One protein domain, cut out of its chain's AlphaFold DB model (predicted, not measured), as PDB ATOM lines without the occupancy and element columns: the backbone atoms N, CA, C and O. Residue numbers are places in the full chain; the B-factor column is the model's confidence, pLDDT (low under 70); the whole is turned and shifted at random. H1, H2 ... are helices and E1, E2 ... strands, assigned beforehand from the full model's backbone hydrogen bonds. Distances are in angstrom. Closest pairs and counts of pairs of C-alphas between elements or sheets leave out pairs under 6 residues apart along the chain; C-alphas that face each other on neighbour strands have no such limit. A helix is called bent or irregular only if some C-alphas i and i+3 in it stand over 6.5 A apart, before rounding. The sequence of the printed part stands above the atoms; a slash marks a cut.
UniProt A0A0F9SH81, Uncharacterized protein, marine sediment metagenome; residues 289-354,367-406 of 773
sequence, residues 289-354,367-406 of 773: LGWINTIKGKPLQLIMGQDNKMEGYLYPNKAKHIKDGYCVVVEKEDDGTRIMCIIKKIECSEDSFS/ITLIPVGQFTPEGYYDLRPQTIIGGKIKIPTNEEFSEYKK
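What this domain is: This is residues 289 to 354 and 367 to 406 of the 773 residues of an uncharacterized protein of marine sediment metagenome (UniProt A0A0F9SH81). The core is a small closed barrel of six antiparallel strands; the far end of its long, bent strand E5 sticks out as a tail at residues 349 to 354. The helix H2 packs on the outside of the barrel, the very short H1 sits outside it too, E7 extends the sheet beside E6, and the short strand pair E2 and E8 lies near one end. The 106 printed residues hold nine named strands and two named helices, in the order E1 E2 E3 H1 E4 E5 E6 E7 E8 E9 H2; the class is mostly strand. By its radius of gyration of the C-alphas, 13.9 A, the whole is compact, but with the tail its outline is elongated, 50 by 32 by 23 A.

Where its parts are: Find C-alpha 289 at (-45.120, 5.895, -5.068), where E1, residues 289 to 293, begins. Round the barrel from it come E3, residues 310 to 314; E6, residues 367 to 376, 24.7 A long; E5, residues 338 to 354, 37.8 A; E4, residues 327 to 332, 16.2 A; and E9, residues 390 to 394. E5 bends by 91 degrees at residue 342 and reaches C-alpha 354 at (-59.919, 16.593, 14.854). E7 is residues 379 to 381, E2 residues 300 to 302, E8 residues 386 to 388 and H1 residues 316 to 319. H2, residues 398 to 404, ends at C-alpha 404, (-27.806, 2.697, -13.045).

How they stand to each other: Look first at the ring, where these backbone atoms of neighbour strands are within hydrogen-bond range: N 291 and O 313 of E1 and E3 at 2.9 A, N 369 and O 310 of E6 and E3 at 2.8 A, and N 342 and O 370 of E5 and E6 at 2.8 A. The hairpin E4 and E5 has N 330 and O 339 at 2.8 A, E4 and E9 have N 331 and O 392 at 2.9 A, and N 292 and O 391, 2.8 A, close the ring between E1 and E9. E6 bends by 66 degrees at residue 372 and forms a hairpin with E7, where N 376 and O 379 are 2.8 A apart. E2 and E8 are antiparallel, with N 300 and O 388 at 2.9 A, and E8 runs on into E9 at 83 degrees. H2 is on the barrel, outside it, at a height over the sheet of 8.4 A; it lies over E5 and only just over E6, with 3 C-alphas falling there. Its closest C-alphas to E7 are those of Tyr 404 and Tyr 380, 6.5 A. H1 is also on the barrel and outside it, at a height over the sheet of 6.5 A; it is over none of the strands, but only just, with 2 C-alphas falling on E3. In H2 every O i to N i+4 pair is within hydrogen-bond range; H1 is too short for one.

The domain as a whole: The C-alphas farthest apart are those of Ser 354 and Glu 378, 50.5 A. Residues 355 to 366 are not printed, and C-alphas 354 and 367 stand 24.8 A apart across the cut. Of the links printed whole, none is long. Mean pLDDT of the printed part is 79.1; residues 293 to 307 and 351 to 354 are under 70.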
ATOM      1  N   LEU A 289     -45.291   6.411  -6.431       82.62
ATOM      2  CA  LEU A 289     -45.120   5.895  -5.068       82.62
ATOM      3  C   LEU A 289     -45.364   6.965  -4.002       82.62
ATOM      4  O   LEU A 289     -45.790   6.642  -2.893       82.62
ATOM      5  N   GLY A 290     -45.100   8.227  -4.335       85.81
ATOM      6  CA  GLY A 290     -45.176   9.333  -3.394       85.81
ATOM      7  C   GLY A 290     -44.578  10.616  -3.956       85.81
ATOM      8  O   GLY A 290     -44.428  10.769  -5.171       85.81
ATOM      9  N   TRP A 291     -44.206  11.529  -3.068       86.56
ATOM     10  CA  TRP A 291     -43.610  12.814  -3.428       86.56
ATOM     11  C   TRP A 291     -42.569  13.255  -2.400       86.56
ATOM     12  O   TRP A 291     -42.608  12.867  -1.233       86.56
ATOM     13  N   ILE A 292     -41.640  14.098  -2.836       84.19
ATOM     14  CA  ILE A 292     -40.780  14.887  -1.958       84.19
ATOM     15  C   ILE A 292     -41.299  16.325  -1.946       84.19
ATOM     16  O   ILE A 292     -41.644  16.870  -2.991       84.19
ATOM     17  N   ASN A 293     -41.347  16.942  -0.768       68.88
ATOM     18  CA  ASN A 293     -41.654  18.362  -0.621       68.88
ATOM     19  C   ASN A 293     -40.617  18.994   0.293       68.88
ATOM     20  O   ASN A 293     -40.414  18.542   1.419       68.88
ATOM     21  N   THR A 294     -40.003  20.079  -0.166       58.72
ATOM     22  CA  THR A 294     -39.220  20.941   0.718       58.72
ATOM     23  C   THR A 294     -40.144  21.952   1.395       58.72
ATOM     24  O   THR A 294     -41.138  22.399   0.819       58.72
ATOM     25  N   ILE A 295     -39.873  22.287   2.660       53.72
ATOM     26  CA  ILE A 295     -40.661  23.289   3.394       53.72
ATOM     27  C   ILE A 295     -40.588  24.603   2.600       53.72
ATOM     28  O   ILE A 295     -39.484  25.038   2.265       53.72
ATOM     29  N   LYS A 296     -41.740  25.238   2.308       44.12
ATOM     30  CA  LYS A 296     -41.811  26.542   1.617       44.12
ATOM     31  C   LYS A 296     -40.753  27.497   2.194       44.12
ATOM     32  O   LYS A 296     -40.879  27.937   3.334       44.12
ATOM     33  N   GLY A 297     -39.712  27.790   1.410       44.44
ATOM     34  CA  GLY A 297     -38.622  28.709   1.769       44.44
ATOM     35  C   GLY A 297     -37.247  28.084   2.051       44.44
ATOM     36  O   GLY A 297     -36.290  28.838   2.200       44.44
ATOM     37  N   LYS A 298     -37.099  26.750   2.096       54.47
ATOM     38  CA  LYS A 298     -35.787  26.078   2.210       54.47
ATOM     39  C   LYS A 298     -35.655  24.942   1.193       54.47
ATOM     40  O   LYS A 298     -35.922  23.794   1.544       54.47
ATOM     41  N   PRO A 299     -35.270  25.243  -0.054       61.19
ATOM     42  CA  PRO A 299     -35.081  24.205  -1.049       61.19
ATOM     43  C   PRO A 299     -33.859  23.343  -0.696       61.19
ATOM     44  O   PRO A 299     -32.894  23.826  -0.098       61.19
ATOM     45  N   LEU A 300     -33.906  22.057  -1.040       66.81
ATOM     46  CA  LEU A 300     -32.816  21.125  -0.776       66.81
ATOM     47  C   LEU A 300     -31.719  21.372  -1.809       66.81
ATOM     48  O   LEU A 300     -31.955  21.222  -3.006       66.81
ATOM     49  N   GLN A 301     -30.524  21.733  -1.358       66.56
ATOM     50  CA  GLN A 301     -29.353  21.810  -2.225       66.56
ATOM     51  C   GLN A 301     -28.611  20.480  -2.173       66.56
ATOM     52  O   GLN A 301     -28.150  20.069  -1.110       66.56
ATOM     53  N   LEU A 302     -28.497  19.813  -3.319       68.38
ATOM     54  CA  LEU A 302     -27.564  18.710  -3.482       68.38
ATOM     55  C   LEU A 302     -26.162  19.286  -3.634       68.38
ATOM     56  O   LEU A 302     -25.903  20.063  -4.554       68.38
ATOM     57  N   ILE A 303     -25.268  18.902  -2.727       65.12
ATOM     58  CA  ILE A 303     -23.872  19.341  -2.711       65.12
ATOM     59  C   ILE A 303     -22.993  18.121  -2.990       65.12
ATOM     60  O   ILE A 303     -23.150  17.079  -2.350       65.12
ATOM     61  N   MET A 304     -22.071  18.227  -3.951       46.44
ATOM     62  CA  MET A 304     -21.136  17.138  -4.262       46.44
ATOM     63  C   MET A 304     -20.288  16.775  -3.033       46.44
ATOM     64  O   MET A 304     -19.805  17.651  -2.318       46.44
ATOM     65  N   GLY A 305     -20.123  15.474  -2.777       50.66
ATOM     66  CA  GLY A 305     -19.303  14.957  -1.674       50.66
ATOM     67  C   GLY A 305     -19.934  15.015  -0.273       50.66
ATOM     68  O   GLY A 305     -19.273  14.632   0.692       50.66
ATOM     69  N   GLN A 306     -21.189  15.460  -0.125       59.41
ATOM     70  CA  GLN A 306     -21.918  15.418   1.154       59.41
ATOM     71  C   GLN A 306     -22.910  14.244   1.233       59.41
ATOM     72  O   GLN A 306     -23.381  13.744   0.213       59.41
ATOM     73  N   ASP A 307     -23.261  13.822   2.459       63.41
ATOM     74  CA  ASP A 307     -24.321  12.833   2.749       63.41
ATOM     75  C   ASP A 307     -25.705  13.467   2.506       63.41
ATOM     76  O   ASP A 307     -26.456  13.768   3.440       63.41
ATOM     77  N   ASN A 308     -25.993  13.743   1.229       77.94
ATOM     78  CA  ASN A 308     -27.243  14.331   0.768       77.94
ATOM     79  C   ASN A 308     -28.413  13.414   1.145       77.94
ATOM     80  O   ASN A 308     -28.375  12.205   0.919       77.94
ATOM     81  N   LYS A 309     -29.477  13.990   1.707       83.44
ATOM     82  CA  LYS A 309     -30.697  13.262   2.076       83.44
ATOM     83  C   LYS A 309     -31.907  14.005   1.562       83.44
ATOM     84  O   LYS A 309     -32.000  15.218   1.734       83.44
ATOM     85  N   MET A 310     -32.839  13.264   0.978       84.81
ATOM     86  CA  MET A 310     -34.164  13.774   0.647       84.81
ATOM     87  C   MET A 310     -35.181  13.161   1.595       84.81
ATOM     88  O   MET A 310     -35.112  11.973   1.907       84.81
ATOM     89  N   GLU A 311     -36.136  13.969   2.029       85.62
ATOM     90  CA  GLU A 311     -37.289  13.502   2.785       85.62
ATOM     91  C   GLU A 311     -38.547  13.667   1.935       85.62
ATOM     92  O   GLU A 311     -38.710  14.654   1.213       85.62
ATOM     93  N   GLY A 312     -39.438  12.688   2.019       85.25
ATOM     94  CA  GLY A 312     -40.708  12.695   1.311       85.25
ATOM     95  C   GLY A 312     -41.769  11.875   2.024       85.25
ATOM     96  O   GLY A 312     -41.568  11.409   3.149       85.25
ATOM     97  N   TYR A 313     -42.883  11.677   1.334       85.06
ATOM     98  CA  TYR A 313     -44.035  10.921   1.807       85.06
ATOM     99  C   TYR A 313     -44.475   9.916   0.746       85.06
ATOM    100  O   TYR A 313     -44.408  10.197  -0.452       85.06
ATOM    101  N   LEU A 314     -44.910   8.738   1.189       85.38
ATOM    102  CA  LEU A 314     -45.445   7.675   0.339       85.38
ATOM    103  C   LEU A 314     -46.965   7.596   0.446       85.38
ATOM    104  O   LEU A 314     -47.536   7.845   1.507       85.38
ATOM    105  N   TYR A 315     -47.615   7.140  -0.625       84.06
ATOM    106  CA  TYR A 315     -49.021   6.758  -0.552       84.06
ATOM    107  C   TYR A 315     -49.193   5.506   0.337       84.06
ATOM    108  O   TYR A 315     -48.469   4.521   0.137       84.06
ATOM    109  N   PRO A 316     -50.163   5.478   1.276       79.50
ATOM    110  CA  PRO A 316     -50.333   4.372   2.229       79.50
ATOM    111  C   PRO A 316     -50.485   2.984   1.591       79.50
ATOM    112  O   PRO A 316     -49.936   1.991   2.070       79.50
ATOM    113  N   ASN A 317     -51.195   2.905   0.463       79.94
ATOM    114  CA  ASN A 317     -51.384   1.667  -0.298       79.94
ATOM    115  C   ASN A 317     -50.099   1.171  -0.987       79.94
ATOM    116  O   ASN A 317     -49.986  -0.018  -1.270       79.94
ATOM    117  N   LYS A 318     -49.127   2.053  -1.246       80.44
ATOM    118  CA  LYS A 318     -47.850   1.717  -1.894       80.44
ATOM    119  C   LYS A 318     -46.743   1.429  -0.878       80.44
ATOM    120  O   LYS A 318     -45.897   0.575  -1.139       80.44
ATOM    121  N   ALA A 319     -46.775   2.061   0.297       77.62
ATOM    122  CA  ALA A 319     -45.724   1.951   1.310       77.62
ATOM    123  C   ALA A 319     -45.429   0.507   1.757       77.62
ATOM    124  O   ALA A 319     -44.274   0.153   1.982       77.62
ATOM    125  N   LYS A 320     -46.447  -0.362   1.793       74.75
ATOM    126  CA  LYS A 320     -46.317  -1.780   2.190       74.75
ATOM    127  C   LYS A 320     -45.490  -2.632   1.216       74.75
ATOM    128  O   LYS A 320     -45.043  -3.718   1.582       74.75
ATOM    129  N   HIS A 321     -45.290  -2.160  -0.014       73.81
ATOM    130  CA  HIS A 321     -44.563  -2.873  -1.069       73.81
ATOM    131  C   HIS A 321     -43.112  -2.404  -1.233       73.81
ATOM    132  O   HIS A 321     -42.360  -2.983  -2.015       73.81
ATOM    133  N   ILE A 322     -42.709  -1.381  -0.482       80.00
ATOM    134  CA  ILE A 322     -41.405  -0.732  -0.580       80.00
ATOM    135  C   ILE A 322     -40.584  -1.083   0.668       80.00
ATOM    136  O   ILE A 322     -41.133  -1.269   1.752       80.00
ATOM    137  N   LYS A 323     -39.264  -1.222   0.516       76.44
ATOM    138  CA  LYS A 323     -38.350  -1.594   1.601       76.44
ATOM    139  C   LYS A 323     -37.083  -0.749   1.560       76.44
ATOM    140  O   LYS A 323     -36.707  -0.241   0.504       76.44
ATOM    141  N   ASP A 324     -36.408  -0.669   2.701       77.19
ATOM    142  CA  ASP A 324     -35.061  -0.109   2.799       77.19
ATOM    143  C   ASP A 324     -34.116  -0.832   1.819       77.19
ATOM    144  O   ASP A 324     -34.191  -2.051   1.643       77.19
ATOM    145  N   GLY A 325     -33.250  -0.065   1.159       73.00
ATOM    146  CA  GLY A 325     -32.323  -0.527   0.125       73.00
ATOM    147  C   GLY A 325     -32.891  -0.547  -1.300       73.00
ATOM    148  O   GLY A 325     -32.118  -0.668  -2.245       73.00
ATOM    149  N   TYR A 326     -34.207  -0.400  -1.501       83.19
ATOM    150  CA  TYR A 326     -34.775  -0.349  -2.854       83.19
ATOM    151  C   TYR A 326     -34.396   0.938  -3.597       83.19
ATOM    152  O   TYR A 326     -34.265   2.005  -2.997       83.19
ATOM    153  N   CYS A 327     -34.240   0.824  -4.917       86.50
ATOM    154  CA  CYS A 327     -33.957   1.945  -5.807       86.50
ATOM    155  C   CYS A 327     -35.263   2.583  -6.293       86.50
ATOM    156  O   CYS A 327     -36.165   1.880  -6.746       86.50
ATOM    157  N   VAL A 328     -35.354   3.907  -6.218       90.31
ATOM    158  CA  VAL A 328     -36.477   4.718  -6.710       90.31
ATOM    159  C   VAL A 328     -35.947   5.886  -7.527       90.31
ATOM    160  O   VAL A 328     -34.811   6.312  -7.337       90.31
ATOM    161  N   VAL A 329     -36.776   6.436  -8.408       92.31
ATOM    162  CA  VAL A 329     -36.453   7.665  -9.138       92.31
ATOM    163  C   VAL A 329     -37.270   8.812  -8.568       92.31
ATOM    164  O   VAL A 329     -38.478   8.694  -8.371       92.31
ATOM    165  N   VAL A 330     -36.602   9.929  -8.310       91.50
ATOM    166  CA  VAL A 330     -37.237  11.215  -8.040       91.50
ATOM    167  C   VAL A 330     -37.229  12.012  -9.335       91.50
ATOM    168  O   VAL A 330     -36.174  12.416  -9.813       91.50
ATOM    169  N   GLU A 331     -38.404  12.229  -9.912       90.94
ATOM    170  CA  GLU A 331     -38.582  13.101 -11.072       90.94
ATOM    171  C   GLU A 331     -38.935  14.503 -10.582       90.94
ATOM    172  O   GLU A 331     -39.985  14.699  -9.960       90.94
ATOM    173  N   LYS A 332     -38.031  15.463 -10.800       87.75
ATOM    174  CA  LYS A 332     -38.235  16.842 -10.361       87.75
ATOM    175  C   LYS A 332     -39.392  17.484 -11.129       87.75
ATOM    176  O   LYS A 332     -39.560  17.265 -12.326       87.75
ATOM    177  N   GLU A 333     -40.187  18.293 -10.437       82.44
ATOM    178  CA  GLU A 333     -41.353  18.947 -11.050       82.44
ATOM    179  C   GLU A 333     -41.004  20.176 -11.897       82.44
ATOM    180  O   GLU A 333     -41.811  20.585 -12.726       82.44
ATOM    181  N   ASP A 334     -39.832  20.777 -11.683       78.06
ATOM    182  CA  ASP A 334     -39.398  22.017 -12.333       78.06
ATOM    183  C   ASP A 334     -38.873  21.792 -13.757       78.06
ATOM    184  O   ASP A 334     -39.289  22.486 -14.681       78.06
ATOM    185  N   ASP A 335     -37.971  20.828 -13.936       79.50
ATOM    186  CA  ASP A 335     -37.267  20.577 -15.199       79.50
ATOM    187  C   ASP A 335     -37.384  19.127 -15.694       79.50
ATOM    188  O   ASP A 335     -36.860  18.792 -16.757       79.50
ATOM    189  N   GLY A 336     -38.078  18.258 -14.951       81.88
ATOM    190  CA  GLY A 336     -38.238  16.848 -15.301       81.88
ATOM    191  C   GLY A 336     -36.967  16.010 -15.132       81.88
ATOM    192  O   GLY A 336     -36.946  14.851 -15.554       81.88
ATOM    193  N   THR A 337     -35.902  16.548 -14.524       86.44
ATOM    194  CA  THR A 337     -34.682  15.779 -14.252       86.44
ATOM    195  C   THR A 337     -35.014  14.599 -13.351       86.44
ATOM    196  O   THR A 337     -35.718  14.722 -12.345       86.44
ATOM    197  N   ARG A 338     -34.482  13.434 -13.712       91.50
ATOM    198  CA  ARG A 338     -34.719  12.176 -13.009       91.50
ATOM    199  C   ARG A 338     -33.489  11.825 -12.193       91.50
ATOM    200  O   ARG A 338     -32.405  11.662 -12.741       91.50
ATOM    201  N   ILE A 339     -33.666  11.703 -10.888       90.62
ATOM    202  CA  ILE A 339     -32.598  11.430  -9.930       90.62
ATOM    203  C   ILE A 339     -32.796  10.021  -9.385       90.62
ATOM    204  O   ILE A 339     -33.847   9.719  -8.823       90.62
ATOM    205  N   MET A 340     -31.795   9.161  -9.545       91.50
ATOM    206  CA  MET A 340     -31.787   7.840  -8.927       91.50
ATOM    207  C   MET A 340     -31.492   7.978  -7.433       91.50
ATOM    208  O   MET A 340     -30.547   8.661  -7.030       91.50
ATOM    209  N   CYS A 341     -32.286   7.297  -6.614       88.44
ATOM    210  CA  CYS A 341     -32.231   7.348  -5.161       88.44
ATOM    211  C   CYS A 341     -32.316   5.944  -4.549       88.44
ATOM    212  O   CYS A 341     -33.062   5.091  -5.024       88.44
ATOM    213  N   ILE A 342     -31.616   5.723  -3.437       86.00
ATOM    214  CA  ILE A 342     -31.748   4.532  -2.590       86.00
ATOM    215  C   ILE A 342     -32.591   4.881  -1.365       86.00
ATOM    216  O   ILE A 342     -32.382   5.906  -0.713       86.00
ATOM    217  N   ILE A 343     -33.535   4.012  -1.023       85.06
ATOM    218  CA  ILE A 343     -34.384   4.177   0.154       85.06
ATOM    219  C   ILE A 343     -33.585   3.837   1.405       85.06
ATOM    220  O   ILE A 343     -33.171   2.698   1.601       85.06
ATOM    221  N   LYS A 344     -33.380   4.826   2.272       84.06
ATOM    222  CA  LYS A 344     -32.647   4.653   3.528       84.06
ATOM    223  C   LYS A 344     -33.532   4.128   4.648       84.06
ATOM    224  O   LYS A 344     -33.077   3.334   5.463       84.06
ATOM    225  N   LYS A 345     -34.742   4.679   4.751       84.56
ATOM    226  CA  LYS A 345     -35.660   4.413   5.858       84.56
ATOM    227  C   LYS A 345     -37.088   4.775   5.473       84.56
ATOM    228  O   LYS A 345     -37.300   5.809   4.834       84.56
ATOM    229  N   ILE A 346     -38.044   3.981   5.945       84.06
ATOM    230  CA  ILE A 346     -39.476   4.299   5.941       84.06
ATOM    231  C   ILE A 346     -39.981   4.333   7.390       84.06
ATOM    232  O   ILE A 346     -39.728   3.414   8.169       84.06
ATOM    233  N   GLU A 347     -40.684   5.398   7.764       86.12
ATOM    234  CA  GLU A 347     -41.273   5.605   9.089       86.12
ATOM    235  C   GLU A 347     -42.789   5.753   8.954       86.12
ATOM    236  O   GLU A 347     -43.260   6.499   8.101       86.12
ATOM    237  N   CYS A 348     -43.550   5.048   9.790       83.25
ATOM    238  CA  CYS A 348     -45.008   5.148   9.832       83.25
ATOM    239  C   CYS A 348     -45.426   5.915  11.091       83.25
ATOM    240  O   CYS A 348     -45.021   5.543  12.195       83.25
ATOM    241  N   SER A 349     -46.248   6.949  10.931       80.00
ATOM    242  CA  SER A 349     -46.896   7.688  12.017       80.00
ATOM    243  C   SER A 349     -48.411   7.710  11.815       80.00
ATOM    244  O   SER A 349     -48.889   7.732  10.685       80.00
ATOM    245  N   GLU A 350     -49.178   7.687  12.904       72.56
ATOM    246  CA  GLU A 350     -50.620   7.955  12.864       72.56
ATOM    247  C   GLU A 350     -50.843   9.434  13.169       72.56
ATOM    248  O   GLU A 350     -50.558   9.873  14.285       72.56
ATOM    249  N   ASP A 351     -51.384  10.182  12.208       63.25
ATOM    250  CA  ASP A 351     -51.841  11.545  12.456       63.25
ATOM    251  C   ASP A 351     -53.352  11.531  12.721       63.25
ATOM    252  O   ASP A 351     -54.147  10.936  11.987       63.25
ATOM    253  N   SER A 352     -53.757  12.163  13.823       50.66
ATOM    254  CA  SER A 352     -55.158  12.309  14.213       50.66
ATOM    255  C   SER A 352     -55.636  13.720  13.903       50.66
ATOM    256  O   SER A 352     -55.222  14.674  14.567       50.66
ATOM    257  N   PHE A 353     -56.542  13.851  12.937       52.22
ATOM    258  CA  PHE A 353     -57.184  15.121  12.621       52.22
ATOM    259  C   PHE A 353     -58.509  15.225  13.378       52.22
ATOM    260  O   PHE A 353     -59.389  14.369  13.254       52.22
ATOM    261  N   SER A 354     -58.657  16.271  14.189       43.91
ATOM    262  CA  SER A 354     -59.919  16.593  14.854       43.91
ATOM    263  C   SER A 354     -60.878  17.240  13.850       43.91
ATOM    264  O   SER A 354     -60.684  18.398  13.486       43.91
ATOM    265  N   ILE A 367     -40.607   8.872   4.133       85.81
ATOM    266  CA  ILE A 367     -39.493   8.185   3.471       85.81
ATOM    267  C   ILE A 367     -38.244   9.065   3.461       85.81
ATOM    268  O   ILE A 367     -38.311  10.262   3.192       85.81
ATOM    269  N   THR A 368     -37.093   8.461   3.754       86.31
ATOM    270  CA  THR A 368     -35.772   9.085   3.616       86.31
ATOM    271  C   THR A 368     -35.029   8.440   2.453       86.31
ATOM    272  O   THR A 368     -34.872   7.219   2.418       86.31
ATOM    273  N   LEU A 369     -34.538   9.256   1.526       86.62
ATOM    274  CA  LEU A 369     -33.844   8.838   0.313       86.62
ATOM    275  C   LEU A 369     -32.404   9.356   0.301       86.62
ATOM    276  O   LEU A 369     -32.137  10.474   0.743       86.62
ATOM    277  N   ILE A 370     -31.494   8.557  -0.248       86.94
ATOM    278  CA  ILE A 370     -30.116   8.946  -0.557       86.94
ATOM    279  C   ILE A 370     -30.009   9.035  -2.082       86.94
ATOM    280  O   ILE A 370     -30.127   7.998  -2.737       86.94
ATOM    281  N   PRO A 371     -29.817  10.224  -2.672       87.44
ATOM    282  CA  PRO A 371     -29.579  10.333  -4.101       87.44
ATOM    283  C   PRO A 371     -28.205   9.757  -4.447       87.44
ATOM    284  O   PRO A 371     -27.242   9.959  -3.708       87.44
ATOM    285  N   VAL A 372     -28.120   9.059  -5.577       85.25
ATOM    286  CA  VAL A 372     -26.903   8.354  -6.019       85.25
ATOM    287  C   VAL A 372     -26.458   8.709  -7.438       85.25
ATOM    288  O   VAL A 372     -25.316   8.444  -7.788       85.25
ATOM    289  N   GLY A 373     -27.316   9.343  -8.239       88.06
ATOM    290  CA  GLY A 373     -26.978   9.860  -9.568       88.06
ATOM    291  C   GLY A 373     -28.206  10.378 -10.299       88.06
ATOM    292  O   GLY A 373     -29.298  10.440  -9.730       88.06
ATOM    293  N   GLN A 374     -28.037  10.782 -11.551       90.62
ATOM    294  CA  GLN A 374     -29.084  11.418 -12.347       90.62
ATOM    295  C   GLN A 374     -29.067  10.942 -13.799       90.62
ATOM    296  O   GLN A 374     -28.009  10.663 -14.357       90.62
ATOM    297  N   PHE A 375     -30.242  10.905 -14.421       89.56
ATOM    298  CA  PHE A 375     -30.402  10.601 -15.840       89.56
ATOM    299  C   PHE A 375     -30.478  11.896 -16.648       89.56
ATOM    300  O   PHE A 375     -31.324  12.755 -16.383       89.56
ATOM    301  N   THR A 376     -29.624  12.012 -17.659       80.94
ATOM    302  CA  THR A 376     -29.653  13.060 -18.684       80.94
ATOM    303  C   THR A 376     -29.956  12.427 -20.052       80.94
ATOM    304  O   THR A 376     -29.959  11.201 -20.173       80.94
ATOM    305  N   PRO A 377     -30.221  13.216 -21.111       77.06
ATOM    306  CA  PRO A 377     -30.370  12.677 -22.468       77.06
ATOM    307  C   PRO A 377     -29.135  11.925 -22.990       77.06
ATOM    308  O   PRO A 377     -29.252  11.137 -23.922       77.06
ATOM    309  N   GLU A 378     -27.963  12.181 -22.406       76.50
ATOM    310  CA  GLU A 378     -26.683  11.564 -22.771       76.50
ATOM    311  C   GLU A 378     -26.430  10.251 -21.998       76.50
ATOM    312  O   GLU A 378     -25.533   9.496 -22.365       76.50
ATOM    313  N   GLY A 379     -27.224   9.974 -20.952       81.62
ATOM    314  CA  GLY A 379     -27.145   8.770 -20.120       81.62
ATOM    315  C   GLY A 379     -27.185   9.043 -18.609       81.62
ATOM    316  O   GLY A 379     -27.580  10.117 -18.149       81.62
ATOM    317  N   TYR A 380     -26.786   8.052 -17.818       86.44
ATOM    318  CA  TYR A 380     -26.675   8.122 -16.361       86.44
ATOM    319  C   TYR A 380     -25.320   8.692 -15.917       86.44
ATOM    320  O   TYR A 380     -24.264   8.171 -16.275       86.44
ATOM    321  N   TYR A 381     -25.358   9.729 -15.079       84.62
ATOM    322  CA  TYR A 381     -24.182  10.427 -14.558       84.62
ATOM    323  C   TYR A 381     -24.249  10.599 -13.041       84.62
ATOM    324  O   TYR A 381     -25.320  10.539 -12.428       84.62
ATOM    325  N   ASP A 382     -23.097  10.899 -12.448       82.75
ATOM    326  CA  ASP A 382     -23.020  11.322 -11.056       82.75
ATOM    327  C   ASP A 382     -23.835  12.598 -10.805       82.75
ATOM    328  O   ASP A 382     -24.099  13.411 -11.701       82.75
ATOM    329  N   LEU A 383     -24.260  12.764  -9.551       82.75
ATOM    330  CA  LEU A 383     -25.071  13.904  -9.138       82.75
ATOM    331  C   LEU A 383     -24.335  15.217  -9.381       82.75
ATOM    332  O   LEU A 383     -23.278  15.472  -8.802       82.75
ATOM    333  N   ARG A 384     -24.965  16.105 -10.149       79.50
ATOM    334  CA  ARG A 384     -24.513  17.490 -10.274       79.50
ATOM    335  C   ARG A 384     -25.111  18.335  -9.145       79.50
ATOM    336  O   ARG A 384     -26.239  18.055  -8.719       79.50
ATOM    337  N   PRO A 385     -24.401  19.375  -8.661       79.75
ATOM    338  CA  PRO A 385     -24.962  20.314  -7.703       79.75
ATOM    339  C   PRO A 385     -26.240  20.932  -8.263       79.75
ATOM    340  O   PRO A 385     -26.233  21.520  -9.343       79.75
ATOM    341  N   GLN A 386     -27.345  20.776  -7.543       80.88
ATOM    342  CA  GLN A 386     -28.646  21.246  -8.006       80.88
ATOM    343  C   GLN A 386     -29.593  21.487  -6.840       80.88
ATOM    344  O   GLN A 386     -29.452  20.914  -5.759       80.88
ATOM    345  N   THR A 387     -30.574  22.351  -7.076       79.31
ATOM    346  CA  THR A 387     -31.607  22.681  -6.098       79.31
ATOM    347  C   THR A 387     -32.864  21.875  -6.395       79.31
ATOM    348  O   THR A 387     -33.296  21.793  -7.542       79.31
ATOM    349  N   ILE A 388     -33.455  21.286  -5.363       78.44
ATOM    350  CA  ILE A 388     -34.662  20.471  -5.457       78.44
ATOM    351  C   ILE A 388     -35.724  21.095  -4.566       78.44
ATOM    352  O   ILE A 388     -35.531  21.258  -3.362       78.44
ATOM    353  N   ILE A 389     -36.843  21.465  -5.182       75.12
ATOM    354  CA  ILE A 389     -37.969  22.127  -4.515       75.12
ATOM    355  C   ILE A 389     -39.076  21.106  -4.216       75.12
ATOM    356  O   ILE A 389     -39.606  21.071  -3.103       75.12
ATOM    357  N   GLY A 390     -39.361  20.238  -5.185       81.50
ATOM    358  CA  GLY A 390     -40.345  19.163  -5.115       81.50
ATOM    359  C   GLY A 390     -40.129  18.157  -6.246       81.50
ATOM    360  O   GLY A 390     -39.391  18.425  -7.200       81.50
ATOM    361  N   GLY A 391     -40.727  16.979  -6.119       85.88
ATOM    362  CA  GLY A 391     -40.506  15.878  -7.051       85.88
ATOM    363  C   GLY A 391     -41.406  14.685  -6.769       85.88
ATOM    364  O   GLY A 391     -41.834  14.463  -5.636       85.88
ATOM    365  N   LYS A 392     -41.678  13.894  -7.802       90.69
ATOM    366  CA  LYS A 392     -42.482  12.669  -7.708       90.69
ATOM    367  C   LYS A 392     -41.568  11.469  -7.522       90.69
ATOM    368  O   LYS A 392     -40.589  11.326  -8.248       90.69
ATOM    369  N   ILE A 393     -41.905  10.599  -6.575       90.69
ATOM    370  CA  ILE A 393     -41.192   9.340  -6.347       90.69
ATOM    371  C   ILE A 393     -41.856   8.265  -7.207       90.69
ATOM    372  O   ILE A 393     -43.061   8.032  -7.078       90.69
ATOM    373  N   LYS A 394     -41.074   7.595  -8.054       91.19
ATOM    374  CA  LYS A 394     -41.530   6.511  -8.932       91.19
ATOM    375  C   LYS A 394     -40.613   5.290  -8.876       91.19
ATOM    376  O   LYS A 394     -39.460   5.379  -8.448       91.19
ATOM    377  N   ILE A 395     -41.140   4.146  -9.306       88.50
ATOM    378  CA  ILE A 395     -40.331   2.950  -9.578       88.50
ATOM    379  C   ILE A 395     -39.456   3.252 -10.809       88.50
ATOM    380  O   ILE A 395     -39.984   3.799 -11.779       88.50
ATOM    381  N   PRO A 396     -38.142   2.951 -10.794       88.94
ATOM    382  CA  PRO A 396     -37.312   3.117 -11.981       88.94
ATOM    383  C   PRO A 396     -37.813   2.204 -13.096       88.94
ATOM    384  O   PRO A 396     -38.188   1.056 -12.843       88.94
ATOM    385  N   THR A 397     -37.765   2.671 -14.338       87.38
ATOM    386  CA  THR A 397     -38.005   1.786 -15.483       87.38
ATOM    387  C   THR A 397     -36.904   0.722 -15.583       87.38
ATOM    388  O   THR A 397     -35.834   0.828 -14.981       87.38
ATOM    389  N   ASN A 398     -37.151  -0.328 -16.366       82.94
ATOM    390  CA  ASN A 398     -36.173  -1.399 -16.586       82.94
ATOM    391  C   ASN A 398     -34.868  -0.881 -17.211       82.94
ATOM    392  O   ASN A 398     -33.789  -1.382 -16.886       82.94
ATOM    393  N   GLU A 399     -34.981   0.118 -18.087       85.00
ATOM    394  CA  GLU A 399     -33.856   0.802 -18.726       85.00
ATOM    395  C   GLU A 399     -33.088   1.634 -17.696       85.00
ATOM    396  O   GLU A 399     -31.888   1.431 -17.536       85.00
ATOM    397  N   GLU A 400     -33.787   2.464 -16.910       88.38
ATOM    398  CA  GLU A 400     -33.183   3.286 -15.851       88.38
ATOM    399  C   GLU A 400     -32.446   2.421 -14.813       88.38
ATOM    400  O   GLU A 400     -31.319   2.724 -14.421       88.38
ATOM    401  N   PHE A 401     -33.059   1.316 -14.373       86.88
ATOM    402  CA  PHE A 401     -32.444   0.405 -13.406       86.88
ATOM    403  C   PHE A 401     -31.220  -0.308 -13.987       86.88
ATOM    404  O   PHE A 401     -30.188  -0.398 -13.321       86.88
ATOM    405  N   SER A 402     -31.324  -0.802 -15.224       85.62
ATOM    406  CA  SER A 402     -30.212  -1.466 -15.909       85.62
ATOM    407  C   SER A 402     -29.045  -0.519 -16.155       85.62
ATOM    408  O   SER A 402     -27.902  -0.928 -15.977       85.62
ATOM    409  N   GLU A 403     -29.309   0.733 -16.518       85.75
ATOM    410  CA  GLU A 403     -28.280   1.743 -16.744       85.75
ATOM    411  C   GLU A 403     -27.578   2.128 -15.435       85.75
ATOM    412  O   GLU A 403     -26.351   2.056 -15.349       85.75
ATOM    413  N   TYR A 404     -28.347   2.409 -14.375       85.19
ATOM    414  CA  TYR A 404     -27.806   2.697 -13.045       85.19
ATOM    415  C   TYR A 404     -26.931   1.554 -12.521       85.19
ATOM    416  O   TYR A 404     -25.790   1.758 -12.102       85.19
ATOM    417  N   LYS A 405     -27.459   0.326 -12.564       83.06
ATOM    418  CA  LYS A 405     -26.725  -0.859 -12.127       83.06
ATOM    419  C   LYS A 405     -25.730  -1.352 -13.171       83.06
ATOM    420  O   LYS A 405     -25.106  -2.362 -12.901       83.06
ATOM    421  N   LYS A 406     -25.546  -0.684 -14.316       85.06
ATOM    422  CA  LYS A 406     -24.638  -1.096 -15.406       85.06
ATOM    423  C   LYS A 406     -24.824  -2.564 -15.826       85.06
ATOM    424  O   LYS A 406     -23.868  -3.275 -16.144       85.06
TER     425      LYS A 406